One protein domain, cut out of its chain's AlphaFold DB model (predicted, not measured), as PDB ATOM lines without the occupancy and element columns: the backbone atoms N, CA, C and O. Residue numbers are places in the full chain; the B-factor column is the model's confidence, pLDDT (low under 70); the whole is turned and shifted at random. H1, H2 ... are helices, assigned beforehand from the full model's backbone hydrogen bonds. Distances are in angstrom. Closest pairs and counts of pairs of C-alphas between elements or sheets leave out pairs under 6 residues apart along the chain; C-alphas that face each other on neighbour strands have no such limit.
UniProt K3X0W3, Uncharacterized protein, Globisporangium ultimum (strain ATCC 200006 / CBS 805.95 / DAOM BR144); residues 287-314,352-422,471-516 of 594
ATOM      1  N   LEU A 287      40.077 101.500 118.602       93.50
ATOM      2  CA  LEU A 287      40.494 102.716 117.894       93.50
ATOM      3  C   LEU A 287      39.812 102.838 116.526       93.50
ATOM      4  O   LEU A 287      39.387 103.929 116.176       93.50
ATOM      5  N   HIS A 288      39.643 101.733 115.795       92.75
ATOM      6  CA  HIS A 288      38.904 101.708 114.532       92.75
ATOM      7  C   HIS A 288      37.423 102.072 114.726       92.75
ATOM      8  O   HIS A 288      36.907 102.947 114.041       92.75
ATOM      9  N   ALA A 289      36.751 101.476 115.715       92.62
ATOM     10  CA  ALA A 289      35.362 101.801 116.046       92.62
ATOM     11  C   ALA A 289      35.185 103.266 116.493       92.62
ATOM     12  O   ALA A 289      34.261 103.938 116.041       92.62
ATOM     13  N   LEU A 290      36.100 103.788 117.319       93.94
ATOM     14  CA  LEU A 290      36.123 105.207 117.683       93.94
ATOM     15  C   LEU A 290      36.399 106.109 116.468       93.94
ATOM     16  O   LEU A 290      35.806 107.175 116.373       93.94
ATOM     17  N   ALA A 291      37.250 105.685 115.530       93.81
ATOM     18  CA  ALA A 291      37.535 106.429 114.307       93.81
ATOM     19  C   ALA A 291      36.333 106.479 113.353       93.81
ATOM     20  O   ALA A 291      36.084 107.541 112.798       93.81
ATOM     21  N   MET A 292      35.565 105.393 113.211       93.56
ATOM     22  CA  MET A 292      34.314 105.399 112.438       93.56
ATOM     23  C   MET A 292      33.232 106.262 113.101       93.56
ATOM     24  O   MET A 292      32.500 106.974 112.419       93.56
ATOM     25  N   TRP A 293      33.116 106.216 114.433       93.19
ATOM     26  CA  TRP A 293      32.151 107.047 115.158       93.19
ATOM     27  C   TRP A 293      32.503 108.537 115.084       93.19
ATOM     28  O   TRP A 293      31.622 109.368 114.871       93.19
ATOM     29  N   TRP A 294      33.796 108.852 115.176       94.00
ATOM     30  CA  TRP A 294      34.332 110.178 114.894       94.00
ATOM     31  C   TRP A 294      33.916 110.673 113.512       94.00
ATOM     32  O   TRP A 294      33.392 111.773 113.415       94.00
ATOM     33  N   ASP A 295      34.124 109.874 112.458       93.62
ATOM     34  CA  ASP A 295      33.813 110.301 111.087       93.62
ATOM     35  C   ASP A 295      32.323 110.597 110.913       93.62
ATOM     36  O   ASP A 295      31.969 111.574 110.266       93.62
ATOM     37  N   ARG A 296      31.433 109.834 111.564       93.19
ATOM     38  CA  ARG A 296      29.992 110.143 111.574       93.19
ATOM     39  C   ARG A 296      29.694 111.507 112.205       93.19
ATOM     40  O   ARG A 296      28.958 112.287 111.611       93.19
ATOM     41  N   ILE A 297      30.284 111.808 113.363       91.75
ATOM     42  CA  ILE A 297      30.084 113.093 114.058       91.75
ATOM     43  C   ILE A 297      30.736 114.251 113.290       91.75
ATOM     44  O   ILE A 297      30.153 115.330 113.203       91.75
ATOM     45  N   ASP A 298      31.902 114.031 112.684       92.06
ATOM     46  CA  ASP A 298      32.543 115.018 111.820       92.06
ATOM     47  C   ASP A 298      31.677 115.303 110.587       92.06
ATOM     48  O   ASP A 298      31.344 116.453 110.333       92.06
ATOM     49  N   HIS A 299      31.191 114.278 109.881       90.12
ATOM     50  CA  HIS A 299      30.263 114.443 108.758       90.12
ATOM     51  C   HIS A 299      28.904 115.046 109.160       90.12
ATOM     52  O   HIS A 299      28.270 115.708 108.340       90.12
ATOM     53  N   GLU A 300      28.422 114.848 110.390       90.25
ATOM     54  CA  GLU A 300      27.273 115.594 110.930       90.25
ATOM     55  C   GLU A 300      27.607 117.087 111.080       90.25
ATOM     56  O   GLU A 300      26.867 117.914 110.549       90.25
ATOM     57  N   ARG A 301      28.753 117.437 111.686       90.44
ATOM     58  CA  ARG A 301      29.230 118.829 111.795       90.44
ATOM     59  C   ARG A 301      29.391 119.481 110.419       90.44
ATOM     60  O   ARG A 301      28.839 120.545 110.179       90.44
ATOM     61  N   GLN A 302      30.080 118.816 109.490       87.75
ATOM     62  CA  GLN A 302      30.323 119.327 108.139       87.75
ATOM     63  C   GLN A 302      29.030 119.537 107.334       87.75
ATOM     64  O   GLN A 302      28.992 120.412 106.474       87.75
ATOM     65  N   ARG A 303      27.983 118.730 107.567       86.62
ATOM     66  CA  ARG A 303      26.655 118.941 106.961       86.62
ATOM     67  C   ARG A 303      25.938 120.128 107.598       86.62
ATOM     68  O   ARG A 303      25.394 120.953 106.878       86.62
ATOM     69  N   GLN A 304      25.983 120.248 108.924       86.38
ATOM     70  CA  GLN A 304      25.414 121.394 109.643       86.38
ATOM     71  C   GLN A 304      26.080 122.717 109.233       86.38
ATOM     72  O   GLN A 304      25.377 123.697 109.023       86.38
ATOM     73  N   GLU A 305      27.404 122.737 109.055       83.31
ATOM     74  CA  GLU A 305      28.162 123.905 108.581       83.31
ATOM     75  C   GLU A 305      27.735 124.332 107.166       83.31
ATOM     76  O   GLU A 305      27.465 125.512 106.947       83.31
ATOM     77  N   ARG A 306      27.593 123.380 106.230       81.75
ATOM     78  CA  ARG A 306      27.105 123.653 104.864       81.75
ATOM     79  C   ARG A 306      25.661 124.149 104.862       81.75
ATOM     80  O   ARG A 306      25.402 125.216 104.324       81.75
ATOM     81  N   HIS A 307      24.745 123.454 105.539       81.00
ATOM     82  CA  HIS A 307      23.340 123.866 105.606       81.00
ATOM     83  C   HIS A 307      23.142 125.217 106.311       81.00
ATOM     84  O   HIS A 307      22.249 125.974 105.943       81.00
ATOM     85  N   ALA A 308      23.964 125.551 107.311       79.31
ATOM     86  CA  ALA A 308      23.935 126.871 107.940       79.31
ATOM     87  C   ALA A 308      24.415 127.981 106.987       79.31
ATOM     88  O   ALA A 308      23.929 129.105 107.081       79.31
ATOM     89  N   HIS A 309      25.339 127.677 106.072       75.62
ATOM     90  CA  HIS A 309      25.755 128.601 105.020       75.62
ATOM     91  C   HIS A 309      24.692 128.727 103.917       75.62
ATOM     92  O   HIS A 309      24.291 129.842 103.599       75.62
ATOM     93  N   GLU A 310      24.163 127.606 103.414       75.69
ATOM     94  CA  GLU A 310      23.083 127.556 102.415       75.69
ATOM     95  C   GLU A 310      21.850 128.349 102.868       75.69
ATOM     96  O   GLU A 310      21.358 129.191 102.121       75.69
ATOM     97  N   ARG A 311      21.387 128.165 104.116       74.06
ATOM     98  CA  ARG A 311      20.260 128.945 104.658       74.06
ATOM     99  C   ARG A 311      20.538 130.443 104.664       74.06
ATOM    100  O   ARG A 311      19.671 131.197 104.263       74.06
ATOM    101  N   ARG A 312      21.745 130.870 105.047       68.62
ATOM    102  CA  ARG A 312      22.124 132.296 105.067       68.62
ATOM    103  C   ARG A 312      22.250 132.909 103.671       68.62
ATOM    104  O   ARG A 312      22.080 134.113 103.537       68.62
ATOM    105  N   LEU A 313      22.536 132.099 102.649       64.31
ATOM    106  CA  LEU A 313      22.485 132.519 101.244       64.31
ATOM    107  C   LEU A 313      21.038 132.617 100.729       64.31
ATOM    108  O   LEU A 313      20.735 133.512  99.954       64.31
ATOM    109  N   VAL A 314      20.130 131.745 101.180       61.03
ATOM    110  CA  VAL A 314      18.693 131.816 100.836       61.03
ATOM    111  C   VAL A 314      17.974 132.937 101.608       61.03
ATOM    112  O   VAL A 314      17.091 133.594 101.068       61.03
ATOM    113  N   GLU A 352      21.366 146.396  78.770       71.06
ATOM    114  CA  GLU A 352      20.896 145.245  77.989       71.06
ATOM    115  C   GLU A 352      22.063 144.535  77.290       71.06
ATOM    116  O   GLU A 352      22.244 143.338  77.498       71.06
ATOM    117  N   SER A 353      22.954 145.257  76.597       70.31
ATOM    118  CA  SER A 353      24.139 144.638  75.969       70.31
ATOM    119  C   SER A 353      25.137 144.053  76.986       70.31
ATOM    120  O   SER A 353      25.849 143.087  76.696       70.31
ATOM    121  N   MET A 354      25.204 144.613  78.201       67.19
ATOM    122  CA  MET A 354      25.963 144.023  79.307       67.19
ATOM    123  C   MET A 354      25.282 142.762  79.837       67.19
ATOM    124  O   MET A 354      25.974 141.783  80.110       67.19
ATOM    125  N   ASN A 355      23.953 142.755  79.944       71.31
ATOM    126  CA  ASN A 355      23.166 141.597  80.349       71.31
ATOM    127  C   ASN A 355      23.277 140.455  79.324       71.31
ATOM    128  O   ASN A 355      23.485 139.319  79.726       71.31
ATOM    129  N   GLU A 356      23.260 140.742  78.019       74.00
ATOM    130  CA  GLU A 356      23.498 139.766  76.941       74.00
ATOM    131  C   GLU A 356      24.920 139.178  76.962       74.00
ATOM    132  O   GLU A 356      25.126 137.979  76.758       74.00
ATOM    133  N   LYS A 357      25.935 139.998  77.265       70.00
ATOM    134  CA  LYS A 357      27.305 139.503  77.496       70.00
ATOM    135  C   LYS A 357      27.401 138.640  78.752       70.00
ATOM    136  O   LYS A 357      28.183 137.694  78.782       70.00
ATOM    137  N   LEU A 358      26.611 138.942  79.780       68.81
ATOM    138  CA  LEU A 358      26.598 138.193  81.034       68.81
ATOM    139  C   LEU A 358      25.842 136.865  80.878       68.81
ATOM    140  O   LEU A 358      26.335 135.842  81.344       68.81
ATOM    141  N   THR A 359      24.722 136.838  80.148       67.44
ATOM    142  CA  THR A 359      23.993 135.601  79.828       67.44
ATOM    143  C   THR A 359      24.756 134.713  78.848       67.44
ATOM    144  O   THR A 359      24.753 133.499  79.042       67.44
ATOM    145  N   SER A 360      25.481 135.261  77.862       66.81
ATOM    146  CA  SER A 360      26.335 134.437  76.987       66.81
ATOM    147  C   SER A 360      27.538 133.849  77.738       66.81
ATOM    148  O   SER A 360      27.801 132.653  77.622       66.81
ATOM    149  N   LEU A 361      28.196 134.612  78.622       58.91
ATOM    150  CA  LEU A 361      29.210 134.067  79.544       58.91
ATOM    151  C   LEU A 361      28.630 133.006  80.498       58.91
ATOM    152  O   LEU A 361      29.301 132.024  80.817       58.91
ATOM    153  N   GLN A 362      27.377 133.165  80.925       59.12
ATOM    154  CA  GLN A 362      26.675 132.196  81.768       59.12
ATOM    155  C   GLN A 362      26.263 130.921  81.005       59.12
ATOM    156  O   GLN A 362      26.133 129.873  81.632       59.12
ATOM    157  N   GLN A 363      26.113 130.978  79.675       61.16
ATOM    158  CA  GLN A 363      25.926 129.804  78.807       61.16
ATOM    159  C   GLN A 363      27.237 129.050  78.520       61.16
ATOM    160  O   GLN A 363      27.200 127.844  78.285       61.16
ATOM    161  N   VAL A 364      28.391 129.728  78.562       59.91
ATOM    162  CA  VAL A 364      29.717 129.096  78.394       59.91
ATOM    163  C   VAL A 364      30.111 128.257  79.617       59.91
ATOM    164  O   VAL A 364      30.806 127.252  79.473       59.91
ATOM    165  N   LEU A 365      29.655 128.627  80.817       56.66
ATOM    166  CA  LEU A 365      29.864 127.834  82.029       56.66
ATOM    167  C   LEU A 365      28.932 126.619  82.043       56.66
ATOM    168  O   LEU A 365      27.718 126.751  82.209       56.66
ATOM    169  N   THR A 366      29.496 125.414  81.947       68.88
ATOM    170  CA  THR A 366      28.677 124.200  82.033       68.88
ATOM    171  C   THR A 366      28.011 124.091  83.414       68.88
ATOM    172  O   THR A 366      28.599 124.500  84.425       68.88
ATOM    173  N   PRO A 367      26.825 123.459  83.532       62.84
ATOM    174  CA  PRO A 367      26.191 123.222  84.831       62.84
ATOM    175  C   PRO A 367      27.112 122.503  85.830       62.84
ATOM    176  O   PRO A 367      27.033 122.749  87.030       62.84
ATOM    177  N   ILE A 368      28.033 121.670  85.334       60.53
ATOM    178  CA  ILE A 368      29.048 120.961  86.125       60.53
ATOM    179  C   ILE A 368      30.081 121.937  86.710       60.53
ATOM    180  O   ILE A 368      30.490 121.780  87.860       60.53
ATOM    181  N   GLU A 369      30.507 122.951  85.959       60.09
ATOM    182  CA  GLU A 369      31.447 123.975  86.432       60.09
ATOM    183  C   GLU A 369      30.787 124.943  87.407       60.09
ATOM    184  O   GLU A 369      31.378 125.242  88.441       60.09
ATOM    185  N   ILE A 370      29.533 125.337  87.162       58.66
ATOM    186  CA  ILE A 370      28.727 126.097  88.129       58.66
ATOM    187  C   ILE A 370      28.585 125.295  89.430       58.66
ATOM    188  O   ILE A 370      28.820 125.824  90.517       58.66
ATOM    189  N   GLN A 371      28.291 123.995  89.337       55.53
ATOM    190  CA  GLN A 371      28.168 123.118  90.500       55.53
ATOM    191  C   GLN A 371      29.511 122.918  91.227       55.53
ATOM    192  O   GLN A 371      29.531 122.881  92.456       55.53
ATOM    193  N   ARG A 372      30.649 122.862  90.515       54.84
ATOM    194  CA  ARG A 372      31.998 122.860  91.120       54.84
ATOM    195  C   ARG A 372      32.317 124.187  91.811       54.84
ATOM    196  O   ARG A 372      32.776 124.171  92.947       54.84
ATOM    197  N   LEU A 373      32.038 125.326  91.175       56.34
ATOM    198  CA  LEU A 373      32.237 126.660  91.756       56.34
ATOM    199  C   LEU A 373      31.394 126.843  93.027       56.34
ATOM    200  O   LEU A 373      31.916 127.285  94.049       56.34
ATOM    201  N   GLN A 374      30.134 126.398  93.018       56.94
ATOM    202  CA  GLN A 374      29.270 126.375  94.203       56.94
ATOM    203  C   GLN A 374      29.789 125.416  95.292       56.94
ATOM    204  O   GLN A 374      29.832 125.782  96.465       56.94
ATOM    205  N   GLN A 375      30.259 124.216  94.929       52.66
ATOM    206  CA  GLN A 375      30.875 123.267  95.874       52.66
ATOM    207  C   GLN A 375      32.211 123.758  96.461       52.66
ATOM    208  O   GLN A 375      32.614 123.285  97.527       52.66
ATOM    209  N   HIS A 376      32.897 124.691  95.795       50.78
ATOM    210  CA  HIS A 376      34.155 125.290  96.247       50.78
ATOM    211  C   HIS A 376      33.991 126.648  96.952       50.78
ATOM    212  O   HIS A 376      34.951 127.119  97.562       50.78
ATOM    213  N   ALA A 377      32.796 127.250  96.945       57.53
ATOM    214  CA  ALA A 377      32.537 128.544  97.583       57.53
ATOM    215  C   ALA A 377      32.697 128.522  99.120       57.53
ATOM    216  O   ALA A 377      33.102 129.520  99.721       57.53
ATOM    217  N   PHE A 378      32.425 127.381  99.766       66.38
ATOM    218  CA  PHE A 378      32.466 127.232 101.226       66.38
ATOM    219  C   PHE A 378      33.572 126.271 101.687       66.38
ATOM    220  O   PHE A 378      33.641 125.120 101.252       66.38
ATOM    221  N   HIS A 379      34.437 126.721 102.606       73.56
ATOM    222  CA  HIS A 379      35.593 125.944 103.062       73.56
ATOM    223  C   HIS A 379      35.291 125.252 104.391       73.56
ATOM    224  O   HIS A 379      35.159 125.878 105.439       73.56
ATOM    225  N   VAL A 380      35.243 123.925 104.352       78.94
ATOM    226  CA  VAL A 380      35.043 123.084 105.534       78.94
ATOM    227  C   VAL A 380      36.390 122.548 106.013       78.94
ATOM    228  O   VAL A 380      37.085 121.863 105.262       78.94
ATOM    229  N   VAL A 381      36.744 122.817 107.275       83.44
ATOM    230  CA  VAL A 381      38.049 122.442 107.851       83.44
ATOM    231  C   VAL A 381      38.265 120.928 107.799       83.44
ATOM    232  O   VAL A 381      37.509 120.155 108.399       83.44
ATOM    233  N   ARG A 382      39.336 120.504 107.114       84.75
ATOM    234  CA  ARG A 382      39.710 119.091 106.939       84.75
ATOM    235  C   ARG A 382      40.729 118.672 107.996       84.75
ATOM    236  O   ARG A 382      41.921 118.933 107.871       84.75
ATOM    237  N   ILE A 383      40.264 117.972 109.027       86.62
ATOM    238  CA  ILE A 383      41.106 117.527 110.149       86.62
ATOM    239  C   ILE A 383      42.168 116.522 109.679       86.62
ATOM    240  O   ILE A 383      41.862 115.473 109.109       86.62
ATOM    241  N   ALA A 384      43.436 116.797 109.996       86.88
ATOM    242  CA  ALA A 384      44.536 115.900 109.663       86.88
ATOM    243  C   ALA A 384      44.440 114.551 110.409       86.88
ATOM    244  O   ALA A 384      44.230 114.492 111.626       86.88
ATOM    245  N   LYS A 385      44.698 113.440 109.700       89.00
ATOM    246  CA  LYS A 385      44.660 112.066 110.252       89.00
ATOM    247  C   LYS A 385      45.549 111.889 111.494       89.00
ATOM    248  O   LYS A 385      45.198 111.125 112.392       89.00
ATOM    249  N   SER A 386      46.673 112.602 111.566       90.19
ATOM    250  CA  SER A 386      47.578 112.614 112.722       90.19
ATOM    251  C   SER A 386      46.928 113.222 113.974       90.19
ATOM    252  O   SER A 386      47.015 112.619 115.043       90.19
ATOM    253  N   VAL A 387      46.221 114.353 113.839       90.94
ATOM    254  CA  VAL A 387      45.465 115.011 114.923       90.94
ATOM    255  C   VAL A 387      44.348 114.093 115.421       90.94
ATOM    256  O   VAL A 387      44.274 113.814 116.619       90.94
ATOM    257  N   LYS A 388      43.535 113.550 114.501       93.06
ATOM    258  CA  LYS A 388      42.463 112.591 114.823       93.06
ATOM    259  C   LYS A 388      42.999 111.396 115.617       93.06
ATOM    260  O   LYS A 388      42.502 111.096 116.700       93.06
ATOM    261  N   MET A 389      44.032 110.720 115.108       93.56
ATOM    262  CA  MET A 389      44.580 109.535 115.775       93.56
ATOM    263  C   MET A 389      45.191 109.863 117.141       93.56
ATOM    264  O   MET A 389      44.994 109.089 118.077       93.56
ATOM    265  N   GLN A 390      45.881 111.001 117.286       93.81
ATOM    266  CA  GLN A 390      46.419 111.444 118.573       93.81
ATOM    267  C   GLN A 390      45.301 111.602 119.620       93.81
ATOM    268  O   GLN A 390      45.364 110.978 120.680       93.81
ATOM    269  N   LEU A 391      44.249 112.362 119.301       93.88
ATOM    270  CA  LEU A 391      43.131 112.613 120.217       93.88
ATOM    271  C   LEU A 391      42.366 111.327 120.574       93.88
ATOM    272  O   LEU A 391      42.020 111.117 121.736       93.88
ATOM    273  N   LEU A 392      42.165 110.421 119.611       94.69
ATOM    274  CA  LEU A 392      41.541 109.116 119.865       94.69
ATOM    275  C   LEU A 392      42.396 108.216 120.774       94.69
ATOM    276  O   LEU A 392      41.853 107.509 121.628       94.69
ATOM    277  N   HIS A 393      43.725 108.254 120.634       93.19
ATOM    278  CA  HIS A 393      44.644 107.564 121.542       93.19
ATOM    279  C   HIS A 393      44.594 108.142 122.964       93.19
ATOM    280  O   HIS A 393      44.548 107.370 123.926       93.19
ATOM    281  N   GLU A 394      44.570 109.469 123.105       93.19
ATOM    282  CA  GLU A 394      44.456 110.159 124.395       93.19
ATOM    283  C   GLU A 394      43.118 109.841 125.085       93.19
ATOM    284  O   GLU A 394      43.112 109.392 126.235       93.19
ATOM    285  N   TYR A 395      41.993 109.949 124.369       92.81
ATOM    286  CA  TYR A 395      40.658 109.603 124.869       92.81
ATOM    287  C   TYR A 395      40.576 108.151 125.363       92.81
ATOM    288  O   TYR A 395      40.157 107.884 126.493       92.81
ATOM    289  N   LEU A 396      41.043 107.197 124.554       92.81
ATOM    290  CA  LEU A 396      41.040 105.778 124.907       92.81
ATOM    291  C   LEU A 396      41.995 105.461 126.075       92.81
ATOM    292  O   LEU A 396      41.728 104.537 126.850       92.81
ATOM    293  N   ALA A 397      43.079 106.222 126.252       90.88
ATOM    294  CA  ALA A 397      43.945 106.116 127.426       90.88
ATOM    295  C   ALA A 397      43.273 106.670 128.697       90.88
ATOM    296  O   ALA A 397      43.350 106.032 129.749       90.88
ATOM    297  N   LEU A 398      42.579 107.809 128.609       89.94
ATOM    298  CA  LEU A 398      41.821 108.397 129.720       89.94
ATOM    299  C   LEU A 398      40.662 107.491 130.158       89.94
ATOM    300  O   LEU A 398      40.552 107.176 131.342       89.94
ATOM    301  N   ALA A 399      39.875 106.970 129.212       88.88
ATOM    302  CA  ALA A 399      38.793 106.026 129.496       88.88
ATOM    303  C   ALA A 399      39.297 104.753 130.207       88.88
ATOM    304  O   ALA A 399      38.646 104.249 131.120       88.88
ATOM    305  N   ARG A 400      40.490 104.253 129.845       89.75
ATOM    306  CA  ARG A 400      41.136 103.121 130.537       89.75
ATOM    307  C   ARG A 400      41.575 103.466 131.956       89.75
ATOM    308  O   ARG A 400      41.378 102.640 132.845       89.75
ATOM    309  N   LYS A 401      42.166 104.645 132.180       88.75
ATOM    310  CA  LYS A 401      42.548 105.116 133.526       88.75
ATOM    311  C   LYS A 401      41.324 105.215 134.435       88.75
ATOM    312  O   LYS A 401      41.326 104.633 135.514       88.75
ATOM    313  N   GLU A 402      40.264 105.863 133.960       87.69
ATOM    314  CA  GLU A 402      39.013 106.031 134.705       87.69
ATOM    315  C   GLU A 402      38.314 104.690 134.976       87.69
ATOM    316  O   GLU A 402      37.899 104.425 136.101       87.69
ATOM    317  N   PHE A 403      38.261 103.786 133.993       88.00
ATOM    318  CA  PHE A 403      37.771 102.422 134.207       88.00
ATOM    319  C   PHE A 403      38.595 101.662 135.254       88.00
ATOM    320  O   PHE A 403      38.028 100.962 136.087       88.00
ATOM    321  N   THR A 404      39.923 101.813 135.239       87.56
ATOM    322  CA  THR A 404      40.813 101.149 136.203       87.56
ATOM    323  C   THR A 404      40.570 101.690 137.612       87.56
ATOM    324  O   THR A 404      40.416 100.894 138.528       87.56
ATOM    325  N   ARG A 405      40.432 103.015 137.767       88.94
ATOM    326  CA  ARG A 405      40.077 103.680 139.032       88.94
ATOM    327  C   ARG A 405      38.724 103.208 139.574       88.94
ATOM    328  O   ARG A 405      38.613 102.884 140.751       88.94
ATOM    329  N   ARG A 406      37.701 103.113 138.718       86.12
ATOM    330  CA  ARG A 406      36.391 102.555 139.104       86.12
ATOM    331  C   ARG A 406      36.497 101.084 139.491       86.12
ATOM    332  O   ARG A 406      35.827 100.659 140.421       86.12
ATOM    333  N   LEU A 407      37.322 100.304 138.790       86.00
ATOM    334  CA  LEU A 407      37.512  98.885 139.077       86.00
ATOM    335  C   LEU A 407      38.248  98.657 140.404       86.00
ATOM    336  O   LEU A 407      37.844  97.755 141.132       86.00
ATOM    337  N   THR A 408      39.264  99.463 140.743       86.25
ATOM    338  CA  THR A 408      39.936  99.380 142.052       86.25
ATOM    339  C   THR A 408      38.984  99.767 143.178       86.25
ATOM    340  O   THR A 408      38.797  98.965 144.090       86.25
ATOM    341  N   GLN A 409      38.267 100.889 143.039       84.81
ATOM    342  CA  GLN A 409      37.231 101.308 143.994       84.81
ATOM    343  C   GLN A 409      36.142 100.242 144.169       84.81
ATOM    344  O   GLN A 409      35.765  99.920 145.290       84.81
ATOM    345  N   TYR A 410      35.685  99.622 143.077       84.38
ATOM    346  CA  TYR A 410      34.736  98.510 143.122       84.38
ATOM    347  C   TYR A 410      35.287  97.294 143.881       84.38
ATOM    348  O   TYR A 410      34.572  96.679 144.673       84.38
ATOM    349  N   THR A 411      36.553  96.924 143.653       81.75
ATOM    350  CA  THR A 411      37.174  95.816 144.393       81.75
ATOM    351  C   THR A 411      37.371  96.152 145.867       81.75
ATOM    352  O   THR A 411      37.078  95.307 146.702       81.75
ATOM    353  N   GLU A 412      37.785  97.376 146.197       78.00
ATOM    354  CA  GLU A 412      37.936  97.866 147.573       78.00
ATOM    355  C   GLU A 412      36.589  97.852 148.306       78.00
ATOM    356  O   GLU A 412      36.472  97.212 149.346       78.00
ATOM    357  N   GLN A 413      35.539  98.431 147.715       74.62
ATOM    358  CA  GLN A 413      34.170  98.393 148.246       74.62
ATOM    359  C   GLN A 413      33.675  96.957 148.458       74.62
ATOM    360  O   GLN A 413      33.121  96.647 149.509       74.62
ATOM    361  N   ARG A 414      33.915  96.057 147.494       74.31
ATOM    362  CA  ARG A 414      33.568  94.634 147.622       74.31
ATOM    363  C   ARG A 414      34.343  93.945 148.750       74.31
ATOM    364  O   ARG A 414      33.768  93.102 149.433       74.31
ATOM    365  N   HIS A 415      35.618  94.278 148.944       65.69
ATOM    366  CA  HIS A 415      36.416  93.750 150.048       65.69
ATOM    367  C   HIS A 415      35.909  94.280 151.395       65.69
ATOM    368  O   HIS A 415      35.597  93.468 152.265       65.69
ATOM    369  N   CYS A 416      35.703  95.590 151.548       62.03
ATOM    370  CA  CYS A 416      35.138  96.179 152.766       62.03
ATOM    371  C   CYS A 416      33.761  95.584 153.107       62.03
ATOM    372  O   CYS A 416      33.556  95.128 154.229       62.03
ATOM    373  N   ALA A 417      32.861  95.469 152.124       58.56
ATOM    374  CA  ALA A 417      31.548  94.841 152.300       58.56
ATOM    375  C   ALA A 417      31.628  93.351 152.685       58.56
ATOM    376  O   ALA A 417      30.727  92.843 153.348       58.56
ATOM    377  N   SER A 418      32.696  92.636 152.308       57.88
ATOM    378  CA  SER A 418      32.906  91.247 152.743       57.88
ATOM    379  C   SER A 418      33.414  91.111 154.184       57.88
ATOM    380  O   SER A 418      33.256  90.040 154.760       57.88
ATOM    381  N   TYR A 419      33.968  92.177 154.776       49.06
ATOM    382  CA  TYR A 419      34.387  92.206 156.184       49.06
ATOM    383  C   TYR A 419      33.314  92.776 157.124       49.06
ATOM    384  O   TYR A 419      33.239  92.355 158.275       49.06
ATOM    385  N   THR A 420      32.466  93.702 156.662       48.09
ATOM    386  CA  THR A 420      31.411  94.313 157.499       48.09
ATOM    387  C   THR A 420      30.099  93.530 157.524       48.09
ATOM    388  O   THR A 420      29.281  93.739 158.421       48.09
ATOM    389  N   ARG A 421      29.876  92.607 156.578       47.22
ATOM    390  CA  ARG A 421      28.659  91.784 156.545       47.22
ATOM    391  C   ARG A 421      28.713  90.677 157.603       47.22
ATOM    392  O   ARG A 421      28.991  89.521 157.289       47.22
ATOM    393  N   LYS A 422      28.332  91.017 158.843       46.69
ATOM    394  CA  LYS A 422      27.642  90.052 159.714       46.69
ATOM    395  C   LYS A 422      26.472  89.507 158.893       46.69
ATOM    396  O   LYS A 422      25.550  90.258 158.580       46.69
ATOM    397  N   LEU A 471      32.595 103.062 126.266       79.56
ATOM    398  CA  LEU A 471      33.206 103.976 125.284       79.56
ATOM    399  C   LEU A 471      32.170 104.718 124.425       79.56
ATOM    400  O   LEU A 471      32.471 105.794 123.931       79.56
ATOM    401  N   PHE A 472      30.973 104.146 124.249       76.25
ATOM    402  CA  PHE A 472      29.975 104.597 123.263       76.25
ATOM    403  C   PHE A 472      28.596 104.919 123.869       76.25
ATOM    404  O   PHE A 472      27.695 105.331 123.150       76.25
ATOM    405  N   ALA A 473      28.395 104.686 125.171       71.88
ATOM    406  CA  ALA A 473      27.062 104.693 125.777       71.88
ATOM    407  C   ALA A 473      26.657 106.072 126.329       71.88
ATOM    408  O   ALA A 473      27.375 106.652 127.148       71.88
ATOM    409  N   GLY A 474      25.465 106.532 125.941       75.88
ATOM    410  CA  GLY A 474      24.800 107.719 126.482       75.88
ATOM    411  C   GLY A 474      25.185 109.049 125.823       75.88
ATOM    412  O   GLY A 474      26.220 109.185 125.166       75.88
ATOM    413  N   THR A 475      24.348 110.063 126.051       79.00
ATOM    414  CA  THR A 475      24.519 111.445 125.560       79.00
ATOM    415  C   THR A 475      25.874 112.041 125.951       79.00
ATOM    416  O   THR A 475      26.551 112.634 125.115       79.00
ATOM    417  N   ALA A 476      26.337 111.788 127.178       82.06
ATOM    418  CA  ALA A 476      27.644 112.234 127.665       82.06
ATOM    419  C   ALA A 476      28.836 111.651 126.875       82.06
ATOM    420  O   ALA A 476      29.883 112.292 126.772       82.06
ATOM    421  N   ALA A 477      28.716 110.445 126.304       83.25
ATOM    422  CA  ALA A 477      29.765 109.888 125.451       83.25
ATOM    423  C   ALA A 477      29.792 110.595 124.086       83.25
ATOM    424  O   ALA A 477      30.873 110.937 123.603       83.25
ATOM    425  N   ARG A 478      28.613 110.875 123.509       87.62
ATOM    426  CA  ARG A 478      28.462 111.652 122.268       87.62
ATOM    427  C   ARG A 478      29.017 113.072 122.419       87.62
ATOM    428  O   ARG A 478      29.873 113.457 121.632       87.62
ATOM    429  N   GLN A 479      28.632 113.796 123.472       89.44
ATOM    430  CA  GLN A 479      29.125 115.152 123.766       89.44
ATOM    431  C   GLN A 479      30.657 115.218 123.854       89.44
ATOM    432  O   GLN A 479      31.266 116.122 123.289       89.44
ATOM    433  N   ARG A 480      31.296 114.230 124.499       89.12
ATOM    434  CA  ARG A 480      32.768 114.125 124.554       89.12
ATOM    435  C   ARG A 480      33.392 113.879 123.183       89.12
ATOM    436  O   ARG A 480      34.476 114.383 122.919       89.12
ATOM    437  N   MET A 481      32.745 113.101 122.317       92.81
ATOM    438  CA  MET A 481      33.249 112.875 120.961       92.81
ATOM    439  C   MET A 481      33.107 114.137 120.097       92.81
ATOM    440  O   MET A 481      34.053 114.515 119.413       92.81
ATOM    441  N   GLU A 482      31.988 114.857 120.208       92.94
ATOM    442  CA  GLU A 482      31.812 116.180 119.593       92.94
ATOM    443  C   GLU A 482      32.841 117.202 120.112       92.94
ATOM    444  O   GLU A 482      33.392 117.977 119.335       92.94
ATOM    445  N   GLU A 483      33.153 117.195 121.412       93.31
ATOM    446  CA  GLU A 483      34.190 118.046 122.012       93.31
ATOM    447  C   GLU A 483      35.584 117.735 121.449       93.31
ATOM    448  O   GLU A 483      36.322 118.657 121.098       93.31
ATOM    449  N   LEU A 484      35.933 116.455 121.284       93.81
ATOM    450  CA  LEU A 484      37.185 116.072 120.628       93.81
ATOM    451  C   LEU A 484      37.224 116.526 119.161       93.81
ATOM    452  O   LEU A 484      38.272 116.989 118.711       93.81
ATOM    453  N   VAL A 485      36.104 116.445 118.433       94.19
ATOM    454  CA  VAL A 485      35.995 116.961 117.058       94.19
ATOM    455  C   VAL A 485      36.214 118.480 117.039       94.19
ATOM    456  O   VAL A 485      37.093 118.939 116.310       94.19
ATOM    457  N   ARG A 486      35.546 119.263 117.902       93.00
ATOM    458  CA  ARG A 486      35.791 120.721 118.037       93.00
ATOM    459  C   ARG A 486      37.262 121.025 118.344       93.00
ATOM    460  O   ARG A 486      37.884 121.846 117.671       93.00
ATOM    461  N   ARG A 487      37.859 120.305 119.300       92.81
ATOM    462  CA  ARG A 487      39.279 120.440 119.664       92.81
ATOM    463  C   ARG A 487      40.220 120.083 118.512       92.81
ATOM    464  O   ARG A 487      41.290 120.670 118.391       92.81
ATOM    465  N   SER A 488      39.846 119.136 117.655       92.69
ATOM    466  CA  SER A 488      40.645 118.771 116.482       92.69
ATOM    467  C   SER A 488      40.607 119.821 115.376       92.69
ATOM    468  O   SER A 488      41.634 120.033 114.735       92.69
ATOM    469  N   VAL A 489      39.473 120.509 115.190       90.38
ATOM    470  CA  VAL A 489      39.363 121.668 114.292       90.38
ATOM    471  C   VAL A 489      40.301 122.758 114.792       90.38
ATOM    472  O   VAL A 489      41.181 123.178 114.047       90.38
ATOM    473  N   GLN A 490      40.217 123.116 116.079       91.06
ATOM    474  CA  GLN A 490      41.129 124.080 116.700       91.06
ATOM    475  C   GLN A 490      42.607 123.699 116.492       91.06
ATOM    476  O   GLN A 490      43.373 124.503 115.972       91.06
ATOM    477  N   LEU A 491      43.005 122.464 116.822       90.12
ATOM    478  CA  LEU A 491      44.386 121.986 116.654       90.12
ATOM    479  C   LEU A 491      44.838 121.887 115.186       90.12
ATOM    480  O   LEU A 491      46.040 121.855 114.924       90.12
ATOM    481  N   THR A 492      43.904 121.801 114.235       88.88
ATOM    482  CA  THR A 492      44.211 121.836 112.798       88.88
ATOM    483  C   THR A 492      44.457 123.278 112.358       88.88
ATOM    484  O   THR A 492      45.515 123.552 111.807       88.88
ATOM    485  N   LEU A 493      43.579 124.220 112.724       87.12
ATOM    486  CA  LEU A 493      43.749 125.660 112.459       87.12
ATOM    487  C   LEU A 493      44.957 126.274 113.196       87.12
ATOM    488  O   LEU A 493      45.529 127.264 112.753       87.12
ATOM    489  N   GLU A 494      45.375 125.698 114.327       87.56
ATOM    490  CA  GLU A 494      46.621 126.059 115.022       87.56
ATOM    491  C   GLU A 494      47.888 125.548 114.325       87.56
ATOM    492  O   GLU A 494      48.959 126.113 114.544       87.56
ATOM    493  N   ARG A 495      47.784 124.503 113.495       84.75
ATOM    494  CA  ARG A 495      48.902 123.947 112.716       84.75
ATOM    495  C   ARG A 495      48.961 124.468 111.284       84.75
ATOM    496  O   ARG A 495      50.046 124.491 110.714       84.75
ATOM    497  N   ASP A 496      47.824 124.861 110.723       83.94
ATOM    498  CA  ASP A 496      47.667 125.322 109.347       83.94
ATOM    499  C   ASP A 496      47.140 126.766 109.343       83.94
ATOM    500  O   ASP A 496      45.952 127.035 109.559       83.94
ATOM    501  N   ALA A 497      48.063 127.710 109.140       80.94
ATOM    502  CA  ALA A 497      47.763 129.138 109.125       80.94
ATOM    503  C   ALA A 497      46.965 129.566 107.881       80.94
ATOM    504  O   ALA A 497      46.223 130.546 107.950       80.94
ATOM    505  N   GLU A 498      47.073 128.831 106.771       80.12
ATOM    506  CA  GLU A 498      46.350 129.124 105.532       80.12
ATOM    507  C   GLU A 498      44.876 128.734 105.680       80.12
ATOM    508  O   GLU A 498      43.994 129.556 105.425       80.12
ATOM    509  N   GLN A 499      44.590 127.540 106.220       80.88
ATOM    510  CA  GLN A 499      43.220 127.149 106.579       80.88
ATOM    511  C   GLN A 499      42.596 128.113 107.593       80.88
ATOM    512  O   GLN A 499      41.430 128.483 107.445       80.88
ATOM    513  N   ARG A 500      43.360 128.578 108.595       84.75
ATOM    514  CA  ARG A 500      42.886 129.622 109.521       84.75
ATOM    515  C   ARG A 500      42.514 130.907 108.779       84.75
ATOM    516  O   ARG A 500      41.411 131.403 108.988       84.75
ATOM    517  N   ALA A 501      43.379 131.414 107.901       80.56
ATOM    518  CA  ALA A 501      43.114 132.641 107.153       80.56
ATOM    519  C   ALA A 501      41.872 132.527 106.245       80.56
ATOM    520  O   ALA A 501      41.100 133.480 106.145       80.56
ATOM    521  N   VAL A 502      41.637 131.366 105.621       82.62
ATOM    522  CA  VAL A 502      40.430 131.116 104.810       82.62
ATOM    523  C   VAL A 502      39.161 131.127 105.671       82.62
ATOM    524  O   VAL A 502      38.197 131.809 105.325       82.62
ATOM    525  N   VAL A 503      39.168 130.435 106.816       83.38
ATOM    526  CA  VAL A 503      38.023 130.401 107.748       83.38
ATOM    527  C   VAL A 503      37.742 131.782 108.351       83.38
ATOM    528  O   VAL A 503      36.583 132.177 108.479       83.38
ATOM    529  N   GLU A 504      38.780 132.547 108.692       82.94
ATOM    530  CA  GLU A 504      38.636 133.908 109.221       82.94
ATOM    531  C   GLU A 504      38.075 134.878 108.171       82.94
ATOM    532  O   GLU A 504      37.164 135.639 108.493       82.94
ATOM    533  N   ARG A 505      38.516 134.798 106.905       79.75
ATOM    534  CA  ARG A 505      37.922 135.573 105.798       79.75
ATOM    535  C   ARG A 505      36.451 135.225 105.576       79.75
ATOM    536  O   ARG A 505      35.628 136.126 105.449       79.75
ATOM    537  N   GLN A 506      36.093 133.939 105.577       77.62
ATOM    538  CA  GLN A 506      34.693 133.515 105.437       77.62
ATOM    539  C   GLN A 506      33.824 134.025 106.586       77.62
ATOM    540  O   GLN A 506      32.713 134.500 106.356       77.62
ATOM    541  N   ARG A 507      34.346 134.006 107.816       80.31
ATOM    542  CA  ARG A 507      33.666 134.606 108.963       80.31
ATOM    543  C   ARG A 507      33.493 136.121 108.807       80.31
ATOM    544  O   ARG A 507      32.398 136.608 109.039       80.31
ATOM    545  N   GLN A 508      34.523 136.847 108.369       79.12
ATOM    546  CA  GLN A 508      34.443 138.295 108.133       79.12
ATOM    547  C   GLN A 508      33.402 138.658 107.063       79.12
ATOM    548  O   GLN A 508      32.647 139.605 107.260       79.12
ATOM    549  N   VAL A 509      33.308 137.890 105.972       73.94
ATOM    550  CA  VAL A 509      32.279 138.081 104.931       73.94
ATOM    551  C   VAL A 509      30.869 137.846 105.487       73.94
ATOM    552  O   VAL A 509      29.960 138.627 105.209       73.94
ATOM    553  N   LEU A 510      30.681 136.812 106.314       67.88
ATOM    554  CA  LEU A 510      29.398 136.535 106.970       67.88
ATOM    555  C   LEU A 510      29.018 137.621 107.991       67.88
ATOM    556  O   LEU A 510      27.874 138.072 107.996       67.88
ATOM    557  N   ASP A 511      29.966 138.060 108.821       72.12
ATOM    558  CA  ASP A 511      29.745 139.093 109.839       72.12
ATOM    559  C   ASP A 511      29.456 140.465 109.177       72.12
ATOM    560  O   ASP A 511      28.569 141.193 109.623       72.12
ATOM    561  N   ALA A 512      30.112 140.786 108.052       68.62
ATOM    562  CA  ALA A 512      29.823 141.980 107.246       68.62
ATOM    563  C   ALA A 512      28.438 141.927 106.571       68.62
ATOM    564  O   ALA A 512      27.706 142.918 106.587       68.62
ATOM    565  N   SER A 513      28.039 140.768 106.031       62.53
ATOM    566  CA  SER A 513      26.688 140.586 105.481       62.53
ATOM    567  C   SER A 513      25.603 140.702 106.554       62.53
ATOM    568  O   SER A 513      24.522 141.208 106.259       62.53
ATOM    569  N   ALA A 514      25.861 140.239 107.778       63.62
ATOM    570  CA  ALA A 514      24.912 140.361 108.882       63.62
ATOM    571  C   ALA A 514      24.732 141.826 109.317       63.62
ATOM    572  O   ALA A 514      23.605 142.258 109.550       63.62
ATOM    573  N   ALA A 515      25.818 142.607 109.357       59.34
ATOM    574  CA  ALA A 515      25.774 144.031 109.694       59.34
ATOM    575  C   ALA A 515      24.984 144.873 108.668       59.34
ATOM    576  O   ALA A 515      24.265 145.793 109.052       59.34
ATOM    577  N   LEU A 516      25.069 144.534 107.375       55.88
ATOM    578  CA  LEU A 516      24.280 145.179 106.314       55.88
ATOM    579  C   LEU A 516      22.782 144.832 106.377       55.88
ATOM    580  O   LEU A 516      21.951 145.640 105.965       55.88
TER     581      LEU A 516
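AT A GLANCE: This is residues 287 to 314, 352 to 422 and 471 to 516 of the 594 residues of an uncharacterized protein of Globisporangium ultimum (strain ATCC 200006 / CBS 805.95 / DAOM BR144) (UniProt K3X0W3). The long helix H4 reaches out from a small core where its first part, H1 and H5 touch one another, with H5 crossing H1; its residues 401 to 420 stick out at one end. H6 folds back beyond H5 near H1, and H3 leads to H2, whose residues 352 to 361 stick out at the other end. The printed part has 145 residues with six named helices, H1 to H6 in chain order, and no named strand: all helix. It is extended, with a radius of gyration of the C-alphas of 24.7 A and spans of 100 by 28 by 28 A.

IN THESE COORDINATES: Find C-alpha 385 at (44.660, 112.066, 110.252); from there H4 runs 52.2 A to residue 420. H1, residues 287 to 314, begins at (40.494, 102.716, 117.894) and runs 40.2 A. H5 is residues 475 to 493, 27.3 A; H6 is residues 497 to 516, 28.6 A, ending at (24.280, 145.179, 106.314). H2 is residues 352 to 364 and H3 residues 367 to 376.

HOW THE PARTS SIT: Residues 388 to 396 of H4 touch residues 287 to 291 of H1, closest at C-alphas Leu 392 and Leu 287, 6.8 A, at a steep tilt of 57 degrees, opposite ways. H4 touches H5 at C-alphas Val 387 and Ser 488, 6.3 A, at a shallow tilt of 34 degrees, only just short of steep. H5 touches H1 at C-alphas Val 485 and Asp 298, 6.6 A, about perpendicular at 73 degrees, only just past steep. H6 is close to H5 but not clearly touching, with C-alphas Arg 500 and Leu 493 5.0 A apart. H2 and H3 touch no helix. In all six helices every O i to N i+4 pair is within hydrogen-bond range.

THE WHOLE: The C-alphas of Ser 353 and Lys 422, the two farthest apart, are 100.0 A apart. Residues 315 to 351 and 423 to 470 are not printed, with gaps of 26.6 A and 37.6 A. Of the links printed whole, none is long. Look for pLDDT under 70 in 39 residues, among them 358 to 378 and 415 to 422.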